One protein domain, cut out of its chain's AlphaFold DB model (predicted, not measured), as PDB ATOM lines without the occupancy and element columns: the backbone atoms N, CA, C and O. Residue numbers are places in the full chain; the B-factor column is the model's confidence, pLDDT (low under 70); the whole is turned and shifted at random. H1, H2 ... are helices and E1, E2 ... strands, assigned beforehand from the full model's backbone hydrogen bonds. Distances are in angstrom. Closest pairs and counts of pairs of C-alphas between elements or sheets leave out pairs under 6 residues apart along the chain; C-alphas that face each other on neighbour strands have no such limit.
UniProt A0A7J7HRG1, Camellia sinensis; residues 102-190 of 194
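What this domain is: This is residues 102 to 190 of the 194 residues of a protein of Camellia sinensis (UniProt A0A7J7HRG1). A parallel pair of strands, E1 and E2, runs side by side with the long helix H1, which runs back beside them; H2 and H3 pack on this unit one after the other, H2 near the beginning of H1 and H3 farther along it. A tail with no named element, residues 179 to 190, follows H3. The printed part has 89 residues, in the order E1 H1 E2 H2 H3, and is of mixed class. It is elongated, 43 by 26 by 18 A, and only just compact, close to loose, with a radius of gyration of the C-alphas of 14.2 A.

How they stand to each other: E1, residues 102 to 107, and E2, residues 137 to 145, are parallel neighbours at 18 degrees, with N 104 and O 141 at 2.9 A and N 143 and O 104 at 2.8 A, within hydrogen-bond range. With H1, residues 114 to 133, they form a strand-helix-strand unit, two parallel strands with a helix between them in the chain, and its crossover is right-handed. The closest C-alphas of H1 and E2 are those of Ala 128 and Pro 138, 5.2 A. H2, residues 152 to 164, touches H1 at a steep tilt of 46 degrees, the same way, closest at the C-alphas of Val 117 and Val 162, 5.8 A. H3, residues 169 to 178, touches H1 at a shallow tilt of 29 degrees, the same way, closest at the C-alphas of Ala 125 and Thr 171, 6.8 A. H2 and H3 are apart. Every O i to N i+4 pair is within hydrogen-bond range in H1, H2 and H3.

Where its parts are: E1 spans 16.5 A from C-alpha 102 at (81.425, 141.305, 102.210). H1 spans 28.7 A, E2 25.1 A and H2 17.9 A. H3 spans 14.1 A and ends at C-alpha 178 at (95.368, 130.449, 109.601).

The domain as a whole: The C-alphas farthest apart, those of Glu 149 and Pro 180, are 43.1 A apart. The printed part has no cut and no long link. Residues 109 to 111 and 165 to 190 have pLDDT under 70.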
ATOM      1  N   TRP A 102      82.823 141.711 102.281       89.56
ATOM      2  CA  TRP A 102      81.425 141.305 102.210       89.56
ATOM      3  C   TRP A 102      80.618 142.098 103.236       89.56
ATOM      4  O   TRP A 102      80.955 142.090 104.419       89.56
ATOM      5  N   HIS A 103      79.535 142.731 102.774       86.81
ATOM      6  CA  HIS A 103      78.540 143.358 103.645       86.81
ATOM      7  C   HIS A 103      77.276 142.491 103.693       86.81
ATOM      8  O   HIS A 103      76.773 142.071 102.648       86.81
ATOM      9  N   THR A 104      76.801 142.175 104.893       84.44
ATOM     10  CA  THR A 104      75.522 141.486 105.115       84.44
ATOM     11  C   THR A 104      74.631 142.415 105.910       84.44
ATOM     12  O   THR A 104      75.058 142.929 106.937       84.44
ATOM     13  N   VAL A 105      73.400 142.599 105.452       83.75
ATOM     14  CA  VAL A 105      72.453 143.535 106.052       83.75
ATOM     15  C   VAL A 105      71.519 142.798 107.011       83.75
ATOM     16  O   VAL A 105      70.969 141.750 106.668       83.75
ATOM     17  N   VAL A 106      71.328 143.351 108.208       82.38
ATOM     18  CA  VAL A 106      70.436 142.839 109.254       82.38
ATOM     19  C   VAL A 106      69.451 143.943 109.647       82.38
ATOM     20  O   VAL A 106      69.860 145.026 110.044       82.38
ATOM     21  N   SER A 107      68.148 143.678 109.528       80.88
ATOM     22  CA  SER A 107      67.074 144.669 109.727       80.88
ATOM     23  C   SER A 107      66.447 144.589 111.131       80.88
ATOM     24  O   SER A 107      66.269 143.484 111.647       80.88
ATOM     25  N   ILE A 108      66.108 145.740 111.739       73.25
ATOM     26  CA  ILE A 108      65.568 145.864 113.113       73.25
ATOM     27  C   ILE A 108      64.026 145.949 113.245       73.25
ATOM     28  O   ILE A 108      63.544 145.367 114.216       73.25
ATOM     29  N   PRO A 109      63.227 146.598 112.365       61.00
ATOM     30  CA  PRO A 109      61.807 146.912 112.614       61.00
ATOM     31  C   PRO A 109      60.926 145.751 113.099       61.00
ATOM     32  O   PRO A 109      60.081 145.940 113.964       61.00
ATOM     33  N   CYS A 110      61.156 144.534 112.597       64.38
ATOM     34  CA  CYS A 110      60.451 143.317 113.034       64.38
ATOM     35  C   CYS A 110      61.350 142.356 113.836       64.38
ATOM     36  O   CYS A 110      60.992 141.205 114.070       64.38
ATOM     37  N   GLY A 111      62.531 142.833 114.242       66.06
ATOM     38  CA  GLY A 111      63.657 142.076 114.771       66.06
ATOM     39  C   GLY A 111      64.222 141.088 113.749       66.06
ATOM     40  O   GLY A 111      63.466 140.364 113.098       66.06
ATOM     41  N   PRO A 112      65.549 140.952 113.618       74.69
ATOM     42  CA  PRO A 112      66.054 139.833 112.853       74.69
ATOM     43  C   PRO A 112      65.701 138.555 113.618       74.69
ATOM     44  O   PRO A 112      66.004 138.411 114.808       74.69
ATOM     45  N   SER A 113      65.035 137.619 112.944       84.12
ATOM     46  CA  SER A 113      64.759 136.311 113.529       84.12
ATOM     47  C   SER A 113      66.076 135.642 113.936       84.12
ATOM     48  O   SER A 113      67.133 135.892 113.347       84.12
ATOM     49  N   ALA A 114      66.037 134.751 114.927       83.00
ATOM     50  CA  ALA A 114      67.235 134.006 115.326       83.00
ATOM     51  C   ALA A 114      67.866 133.254 114.135       83.00
ATOM     52  O   ALA A 114      69.088 133.105 114.072       83.00
ATOM     53  N   LEU A 115      67.033 132.827 113.177       85.00
ATOM     54  CA  LEU A 115      67.464 132.241 111.913       85.00
ATOM     55  C   LEU A 115      68.199 133.261 111.034       85.00
ATOM     56  O   LEU A 115      69.300 132.963 110.593       85.00
ATOM     57  N   ALA A 116      67.657 134.466 110.833       84.69
ATOM     58  CA  ALA A 116      68.306 135.506 110.031       84.69
ATOM     59  C   ALA A 116      69.689 135.888 110.588       84.69
ATOM     60  O   ALA A 116      70.661 135.961 109.837       84.69
ATOM     61  N   VAL A 117      69.808 136.045 111.912       83.38
ATOM     62  CA  VAL A 117      71.101 136.302 112.577       83.38
ATOM     63  C   VAL A 117      72.072 135.136 112.367       83.38
ATOM     64  O   VAL A 117      73.254 135.344 112.088       83.38
ATOM     65  N   LYS A 118      71.584 133.894 112.487       84.31
ATOM     66  CA  LYS A 118      72.401 132.692 112.283       84.31
ATOM     67  C   LYS A 118      72.900 132.594 110.840       84.31
ATOM     68  O   LYS A 118      74.097 132.400 110.651       84.31
ATOM     69  N   GLU A 119      72.025 132.754 109.853       85.94
ATOM     70  CA  GLU A 119      72.382 132.695 108.432       85.94
ATOM     71  C   GLU A 119      73.355 133.814 108.047       85.94
ATOM     72  O   GLU A 119      74.339 133.558 107.353       85.94
ATOM     73  N   ALA A 120      73.166 135.029 108.574       84.75
ATOM     74  CA  ALA A 120      74.105 136.133 108.383       84.75
ATOM     75  C   ALA A 120      75.510 135.789 108.909       84.75
ATOM     76  O   ALA A 120      76.499 135.911 108.181       84.75
ATOM     77  N   ALA A 121      75.601 135.297 110.150       83.94
ATOM     78  CA  ALA A 121      76.871 134.895 110.754       83.94
ATOM     79  C   ALA A 121      77.528 133.726 109.997       83.94
ATOM     80  O   ALA A 121      78.740 133.724 109.771       83.94
ATOM     81  N   TRP A 122      76.739 132.738 109.567       85.94
ATOM     82  CA  TRP A 122      77.224 131.583 108.808       85.94
ATOM     83  C   TRP A 122      77.726 131.975 107.417       85.94
ATOM     84  O   TRP A 122      78.796 131.517 107.006       85.94
ATOM     85  N   GLY A 123      76.996 132.843 106.717       88.69
ATOM     86  CA  GLY A 123      77.391 133.381 105.418       88.69
ATOM     87  C   GLY A 123      78.726 134.116 105.494       88.69
ATOM     88  O   GLY A 123      79.641 133.801 104.732       88.69
ATOM     89  N   LEU A 124      78.882 135.013 106.474       86.94
ATOM     90  CA  LEU A 124      80.128 135.754 106.702       86.94
ATOM     91  C   LEU A 124      81.298 134.829 107.058       86.94
ATOM     92  O   LEU A 124      82.408 135.018 106.564       86.94
ATOM     93  N   ALA A 125      81.059 133.796 107.865       87.00
ATOM     94  CA  ALA A 125      82.098 132.851 108.253       87.00
ATOM     95  C   ALA A 125      82.573 131.980 107.073       87.00
ATOM     96  O   ALA A 125      83.774 131.758 106.910       87.00
ATOM     97  N   ARG A 126      81.645 131.524 106.217       90.25
ATOM     98  CA  ARG A 126      81.976 130.811 104.969       90.25
ATOM     99  C   ARG A 126      82.734 131.709 103.998       90.25
ATOM    100  O   ARG A 126      83.754 131.292 103.458       90.25
ATOM    101  N   TYR A 127      82.268 132.943 103.818       92.38
ATOM    102  CA  TYR A 127      82.955 133.957 103.023       92.38
ATOM    103  C   TYR A 127      84.397 134.177 103.506       92.38
ATOM    104  O   TYR A 127      85.321 134.190 102.689       92.38
ATOM    105  N   ALA A 128      84.596 134.320 104.819       89.25
ATOM    106  CA  ALA A 128      85.912 134.547 105.400       89.25
ATOM    107  C   ALA A 128      86.860 133.371 105.133       89.25
ATOM    108  O   ALA A 128      87.973 133.597 104.661       89.25
ATOM    109  N   GLY A 129      86.395 132.134 105.348       87.69
ATOM    110  CA  GLY A 129      87.178 130.931 105.053       87.69
ATOM    111  C   GLY A 129      87.570 130.838 103.577       87.69
ATOM    112  O   GLY A 129      88.750 130.724 103.263       87.69
ATOM    113  N   ILE A 130      86.604 131.000 102.665       92.12
ATOM    114  CA  ILE A 130      86.863 130.956 101.216       92.12
ATOM    115  C   ILE A 130      87.847 132.055 100.793       92.12
ATOM    116  O   ILE A 130      88.733 131.805  99.978       92.12
ATOM    117  N   SER A 131      87.718 133.268 101.334       91.44
ATOM    118  CA  SER A 131      88.625 134.376 101.003       91.44
ATOM    119  C   SER A 131      90.058 134.064 101.427       91.44
ATOM    120  O   SER A 131      90.977 134.216 100.623       91.44
ATOM    121  N   GLN A 132      90.235 133.569 102.656       89.50
ATOM    122  CA  GLN A 132      91.545 133.202 103.200       89.50
ATOM    123  C   GLN A 132      92.199 132.073 102.404       89.50
ATOM    124  O   GLN A 132      93.368 132.190 102.044       89.50
ATOM    125  N   ASP A 133      91.437 131.031 102.060       92.00
ATOM    126  CA  ASP A 133      91.927 129.903 101.257       92.00
ATOM    127  C   ASP A 133      92.383 130.333  99.847       92.00
ATOM    128  O   ASP A 133      93.165 129.633  99.208       92.00
ATOM    129  N   ASN A 134      91.940 131.503  99.369       93.88
ATOM    130  CA  ASN A 134      92.329 132.086  98.082       93.88
ATOM    131  C   ASN A 134      93.273 133.302  98.220       93.88
ATOM    132  O   ASN A 134      93.459 134.052  97.262       93.88
ATOM    133  N   GLY A 135      93.870 133.514  99.400       89.56
ATOM    134  CA  GLY A 135      94.890 134.544  99.634       89.56
ATOM    135  C   GLY A 135      94.359 135.966  99.846       89.56
ATOM    136  O   GLY A 135      95.143 136.916  99.854       89.56
ATOM    137  N   LEU A 136      93.048 136.145 100.020       91.62
ATOM    138  CA  LEU A 136      92.439 137.442 100.318       91.62
ATOM    139  C   LEU A 136      92.148 137.565 101.816       91.62
ATOM    140  O   LEU A 136      91.437 136.745 102.394       91.62
ATOM    141  N   MET A 137      92.624 138.644 102.437       93.44
ATOM    142  CA  MET A 137      92.209 139.012 103.791       93.44
ATOM    143  C   MET A 137      90.706 139.364 103.793       93.44
ATOM    144  O   MET A 137      90.294 140.250 103.042       93.44
ATOM    145  N   PRO A 138      89.856 138.702 104.595       92.00
ATOM    146  CA  PRO A 138      88.430 139.002 104.614       92.00
ATOM    147  C   PRO A 138      88.110 140.199 105.517       92.00
ATOM    148  O   PRO A 138      88.474 140.217 106.690       92.00
ATOM    149  N   VAL A 139      87.364 141.166 104.986       89.56
ATOM    150  CA  VAL A 139      86.715 142.241 105.745       89.56
ATOM    151  C   VAL A 139      85.247 141.863 105.918       89.56
ATOM    152  O   VAL A 139      84.485 141.791 104.950       89.56
ATOM    153  N   VAL A 140      84.880 141.569 107.163       87.94
ATOM    154  CA  VAL A 140      83.555 141.089 107.566       87.94
ATOM    155  C   VAL A 140      82.740 142.267 108.089       87.94
ATOM    156  O   VAL A 140      83.094 142.854 109.109       87.94
ATOM    157  N   GLU A 141      81.654 142.603 107.398       85.12
ATOM    158  CA  GLU A 141      80.827 143.768 107.718       85.12
ATOM    159  C   GLU A 141      79.349 143.368 107.862       85.12
ATOM    160  O   GLU A 141      78.593 143.370 106.890       85.12
ATOM    161  N   PRO A 142      78.909 142.968 109.065       84.31
ATOM    162  CA  PRO A 142      77.491 142.879 109.371       84.31
ATOM    163  C   PRO A 142      76.950 144.293 109.622       84.31
ATOM    164  O   PRO A 142      77.195 144.890 110.670       84.31
ATOM    165  N   GLU A 143      76.234 144.832 108.644       84.50
ATOM    166  CA  GLU A 143      75.563 146.123 108.736       84.50
ATOM    167  C   GLU A 143      74.194 145.940 109.390       84.50
ATOM    168  O   GLU A 143      73.400 145.087 108.988       84.50
ATOM    169  N   ILE A 144      73.922 146.744 110.412       84.06
ATOM    170  CA  ILE A 144      72.658 146.725 111.138       84.06
ATOM    171  C   ILE A 144      71.882 147.955 110.693       84.06
ATOM    172  O   ILE A 144      72.322 149.077 110.941       84.06
ATOM    173  N   LEU A 145      70.752 147.745 110.021       83.94
ATOM    174  CA  LEU A 145      69.903 148.842 109.575       83.94
ATOM    175  C   LEU A 145      69.231 149.494 110.772       83.94
ATOM    176  O   LEU A 145      68.567 148.817 111.554       83.94
ATOM    177  N   LEU A 146      69.371 150.811 110.852       82.44
ATOM    178  CA  LEU A 146      68.752 151.648 111.876       82.44
ATOM    179  C   LEU A 146      67.317 152.057 111.514       82.44
ATOM    180  O   LEU A 146      66.701 152.819 112.249       82.44
ATOM    181  N   ASP A 147      66.784 151.582 110.385       81.19
ATOM    182  CA  ASP A 147      65.431 151.912 109.941       81.19
ATOM    183  C   ASP A 147      64.368 151.464 110.961       81.19
ATOM    184  O   ASP A 147      64.483 150.402 111.579       81.19
ATOM    185  N   GLY A 148      63.293 152.250 111.073       80.62
ATOM    186  CA  GLY A 148      62.126 151.987 111.925       80.62
ATOM    187  C   GLY A 148      62.174 152.651 113.303       80.62
ATOM    188  O   GLY A 148      63.197 153.169 113.733       80.62
ATOM    189  N   GLU A 149      61.049 152.613 114.017       84.75
ATOM    190  CA  GLU A 149      60.934 153.177 115.366       84.75
ATOM    191  C   GLU A 149      61.352 152.142 116.414       84.75
ATOM    192  O   GLU A 149      60.641 151.175 116.687       84.75
ATOM    193  N   HIS A 150      62.540 152.317 116.987       85.25
ATOM    194  CA  HIS A 150      63.034 151.497 118.086       85.25
ATOM    195  C   HIS A 150      64.042 152.284 118.935       85.25
ATOM    196  O   HIS A 150      64.720 153.172 118.416       85.25
ATOM    197  N   PRO A 151      64.154 151.981 120.237       88.19
ATOM    198  CA  PRO A 151      65.093 152.671 121.112       88.19
ATOM    199  C   PRO A 151      66.533 152.172 120.878       88.19
ATOM    200  O   PRO A 151      66.745 151.070 120.358       88.19
ATOM    201  N   ILE A 152      67.535 152.963 121.278       88.44
ATOM    202  CA  ILE A 152      68.964 152.667 121.047       88.44
ATOM    203  C   ILE A 152      69.398 151.329 121.668       88.44
ATOM    204  O   ILE A 152      70.240 150.615 121.120       88.44
ATOM    205  N   GLU A 153      68.764 150.935 122.770       88.31
ATOM    206  CA  GLU A 153      68.977 149.664 123.458       88.31
ATOM    207  C   GLU A 153      68.646 148.477 122.548       88.31
ATOM    208  O   GLU A 153      69.336 147.457 122.577       88.31
ATOM    209  N   ARG A 154      67.635 148.613 121.680       84.31
ATOM    210  CA  ARG A 154      67.268 147.569 120.720       84.31
ATOM    211  C   ARG A 154      68.329 147.410 119.633       84.31
ATOM    212  O   ARG A 154      68.650 146.281 119.254       84.31
ATOM    213  N   THR A 155      68.890 148.515 119.145       84.50
ATOM    214  CA  THR A 155      70.011 148.496 118.197       84.50
ATOM    215  C   THR A 155      71.224 147.805 118.814       84.50
ATOM    216  O   THR A 155      71.826 146.940 118.174       84.50
ATOM    217  N   LEU A 156      71.548 148.139 120.070       83.50
ATOM    218  CA  LEU A 156      72.645 147.519 120.810       83.50
ATOM    219  C   LEU A 156      72.426 146.012 120.980       83.50
ATOM    220  O   LEU A 156      73.307 145.228 120.641       83.50
ATOM    221  N   GLU A 157      71.236 145.595 121.414       83.69
ATOM    222  CA  GLU A 157      70.893 144.183 121.604       83.69
ATOM    223  C   GLU A 157      71.049 143.376 120.303       83.69
ATOM    224  O   GLU A 157      71.626 142.282 120.287       83.69
ATOM    225  N   VAL A 158      70.545 143.903 119.182       81.06
ATOM    226  CA  VAL A 158      70.684 143.258 117.870       81.06
ATOM    227  C   VAL A 158      72.151 143.204 117.451       81.06
ATOM    228  O   VAL A 158      72.601 142.167 116.957       81.06
ATOM    229  N   ALA A 159      72.913 144.273 117.692       80.44
ATOM    230  CA  ALA A 159      74.338 144.293 117.412       80.44
ATOM    231  C   ALA A 159      75.078 143.213 118.188       80.44
ATOM    232  O   ALA A 159      75.760 142.385 117.585       80.44
ATOM    233  N   GLU A 160      74.896 143.152 119.500       81.75
ATOM    234  CA  GLU A 160      75.514 142.129 120.333       81.75
ATOM    235  C   GLU A 160      75.148 140.727 119.856       81.75
ATOM    236  O   GLU A 160      76.030 139.886 119.715       81.75
ATOM    237  N   ARG A 161      73.885 140.470 119.499       79.62
ATOM    238  CA  ARG A 161      73.466 139.164 118.966       79.62
ATOM    239  C   ARG A 161      74.184 138.794 117.671       79.62
ATOM    240  O   ARG A 161      74.590 137.643 117.523       79.62
ATOM    241  N   VAL A 162      74.333 139.734 116.740       77.31
ATOM    242  CA  VAL A 162      74.988 139.498 115.443       77.31
ATOM    243  C   VAL A 162      76.497 139.318 115.614       77.31
ATOM    244  O   VAL A 162      77.063 138.366 115.079       77.31
ATOM    245  N   TRP A 163      77.142 140.177 116.404       75.06
ATOM    246  CA  TRP A 163      78.588 140.152 116.632       75.06
ATOM    247  C   TRP A 163      79.033 139.021 117.576       75.06
ATOM    248  O   TRP A 163      80.115 138.460 117.395       75.06
ATOM    249  N   ALA A 164      78.214 138.638 118.560       74.94
ATOM    250  CA  ALA A 164      78.532 137.569 119.509       74.94
ATOM    251  C   ALA A 164      78.259 136.167 118.954       74.94
ATOM    252  O   ALA A 164      78.748 135.182 119.524       74.94
ATOM    253  N   LYS A 165      77.490 136.034 117.860       68.56
ATOM    254  CA  LYS A 165      77.178 134.723 117.287       68.56
ATOM    255  C   LYS A 165      78.428 134.108 116.669       68.56
ATOM    256  O   LYS A 165      78.744 134.290 115.496       68.56
ATOM    257  N   ARG A 166      79.132 133.318 117.476       53.97
ATOM    258  CA  ARG A 166      80.274 132.539 117.009       53.97
ATOM    259  C   ARG A 166      79.781 131.487 116.011       53.97
ATOM    260  O   ARG A 166      78.903 130.691 116.365       53.97
ATOM    261  N   PRO A 167      80.337 131.430 114.790       51.62
ATOM    262  CA  PRO A 167      80.223 130.223 113.988       51.62
ATOM    263  C   PRO A 167      80.879 129.066 114.765       51.62
ATOM    264  O   PRO A 167      81.772 129.291 115.585       51.62
ATOM    265  N   LEU A 168      80.385 127.841 114.559       36.12
ATOM    266  CA  LEU A 168      80.786 126.622 115.280       36.12
ATOM    267  C   LEU A 168      82.320 126.495 115.467       36.12
ATOM    268  O   LEU A 168      83.081 127.005 114.642       36.12
ATOM    269  N   PRO A 169      82.798 125.759 116.495       39.50
ATOM    270  CA  PRO A 169      84.220 125.652 116.854       39.50
ATOM    271  C   PRO A 169      85.178 125.389 115.681       39.50
ATOM    272  O   PRO A 169      86.295 125.902 115.675       39.50
ATOM    273  N   HIS A 170      84.738 124.661 114.650       36.41
ATOM    274  CA  HIS A 170      85.537 124.376 113.455       36.41
ATOM    275  C   HIS A 170      85.885 125.633 112.639       36.41
ATOM    276  O   HIS A 170      87.025 125.780 112.203       36.41
ATOM    277  N   THR A 171      84.963 126.586 112.487       36.50
ATOM    278  CA  THR A 171      85.195 127.802 111.691       36.50
ATOM    279  C   THR A 171      86.109 128.789 112.417       36.50
ATOM    280  O   THR A 171      86.961 129.423 111.799       36.50
ATOM    281  N   LEU A 172      86.006 128.864 113.749       35.31
ATOM    282  CA  LEU A 172      86.904 129.679 114.573       35.31
ATOM    283  C   LEU A 172      88.310 129.066 114.677       35.31
ATOM    284  O   LEU A 172      89.289 129.801 114.756       35.31
ATOM    285  N   THR A 173      88.419 127.735 114.655       33.81
ATOM    286  CA  THR A 173      89.712 127.031 114.615       33.81
ATOM    287  C   THR A 173      90.438 127.284 113.292       33.81
ATOM    288  O   THR A 173      91.649 127.486 113.303       33.81
ATOM    289  N   MET A 174      89.710 127.365 112.173       36.06
ATOM    290  CA  MET A 174      90.263 127.761 110.869       36.06
ATOM    291  C   MET A 174      90.748 129.219 110.882       36.06
ATOM    292  O   MET A 174      91.879 129.480 110.487       36.06
ATOM    293  N   LEU A 175      89.957 130.145 111.441       35.62
ATOM    294  CA  LEU A 175      90.338 131.555 111.597       35.62
ATOM    295  C   LEU A 175      91.526 131.753 112.560       35.62
ATOM    296  O   LEU A 175      92.415 132.537 112.268       35.62
ATOM    297  N   LYS A 176      91.603 131.032 113.684       33.28
ATOM    298  CA  LYS A 176      92.700 131.178 114.664       33.28
ATOM    299  C   LYS A 176      93.993 130.449 114.282       33.28
ATOM    300  O   LYS A 176      95.053 130.868 114.724       33.28
ATOM    301  N   ARG A 177      93.931 129.368 113.491       34.56
ATOM    302  CA  ARG A 177      95.128 128.639 113.023       34.56
ATOM    303  C   ARG A 177      95.716 129.187 111.718       34.56
ATOM    304  O   ARG A 177      96.855 128.860 111.413       34.56
ATOM    305  N   ARG A 178      94.959 129.974 110.941       41.84
ATOM    306  CA  ARG A 178      95.368 130.449 109.601       41.84
ATOM    307  C   ARG A 178      95.441 131.968 109.456       41.84
ATOM    308  O   ARG A 178      95.732 132.459 108.373       41.84
ATOM    309  N   VAL A 179      95.213 132.709 110.536       37.41
ATOM    310  CA  VAL A 179      95.595 134.118 110.644       37.41
ATOM    311  C   VAL A 179      97.027 134.123 111.184       37.41
ATOM    312  O   VAL A 179      97.211 133.870 112.376       37.41
ATOM    313  N   PRO A 180      98.063 134.302 110.338       33.47
ATOM    314  CA  PRO A 180      99.423 134.428 110.839       33.47
ATOM    315  C   PRO A 180      99.494 135.603 111.829       33.47
ATOM    316  O   PRO A 180      98.731 136.561 111.676       33.47
ATOM    317  N   PRO A 181     100.417 135.586 112.810       35.88
ATOM    318  CA  PRO A 181     100.606 136.688 113.765       35.88
ATOM    319  C   PRO A 181     100.802 138.068 113.105       35.88
ATOM    320  O   PRO A 181     100.701 139.090 113.770       35.88
ATOM    321  N   SER A 182     101.079 138.093 111.796       35.06
ATOM    322  CA  SER A 182     101.239 139.271 110.947       35.06
ATOM    323  C   SER A 182      99.936 139.914 110.451       35.06
ATOM    324  O   SER A 182     100.008 140.971 109.828       35.06
ATOM    325  N   VAL A 183      98.754 139.332 110.686       38.47
ATOM    326  CA  VAL A 183      97.483 140.018 110.389       38.47
ATOM    327  C   VAL A 183      97.204 141.020 111.517       38.47
ATOM    328  O   VAL A 183      96.923 140.587 112.634       38.47
ATOM    329  N   PRO A 184      97.236 142.344 111.272       36.38
ATOM    330  CA  PRO A 184      97.283 143.340 112.350       36.38
ATOM    331  C   PRO A 184      95.970 143.517 113.131       36.38
ATOM    332  O   PRO A 184      95.916 144.309 114.065       36.38
ATOM    333  N   GLY A 185      94.894 142.817 112.758       41.09
ATOM    334  CA  GLY A 185      93.618 142.862 113.468       41.09
ATOM    335  C   GLY A 185      92.400 142.620 112.580       41.09
ATOM    336  O   GLY A 185      92.489 142.544 111.355       41.09
ATOM    337  N   ILE A 186      91.237 142.513 113.222       40.16
ATOM    338  CA  ILE A 186      89.923 142.606 112.577       40.16
ATOM    339  C   ILE A 186      89.647 144.097 112.355       40.16
ATOM    340  O   ILE A 186      89.485 144.847 113.315       40.16
ATOM    341  N   MET A 187      89.612 144.543 111.099       38.19
ATOM    342  CA  MET A 187      89.328 145.940 110.770       38.19
ATOM    343  C   MET A 187      87.813 146.176 110.777       38.19
ATOM    344  O   MET A 187      87.106 145.730 109.874       38.19
ATOM    345  N   LYS A 188      87.306 146.868 111.805       31.88
ATOM    346  CA  LYS A 188      85.919 147.348 111.862       31.88
ATOM    347  C   LYS A 188      85.827 148.622 111.017       31.88
ATOM    348  O   LYS A 188      86.539 149.585 111.296       31.88
ATOM    349  N   MET A 189      84.998 148.634 109.973       31.55
ATOM    350  CA  MET A 189      84.677 149.891 109.295       31.55
ATOM    351  C   MET A 189      83.740 150.698 110.195       31.55
ATOM    352  O   MET A 189      82.729 150.184 110.670       31.55
ATOM    353  N   VAL A 190      84.109 151.947 110.463       24.95
ATOM    354  CA  VAL A 190      83.218 152.919 111.096       24.95
ATOM    355  C   VAL A 190      82.341 153.467 109.976       24.95
ATOM    356  O   VAL A 190      82.835 154.164 109.091       24.95
TER     357      VAL A 190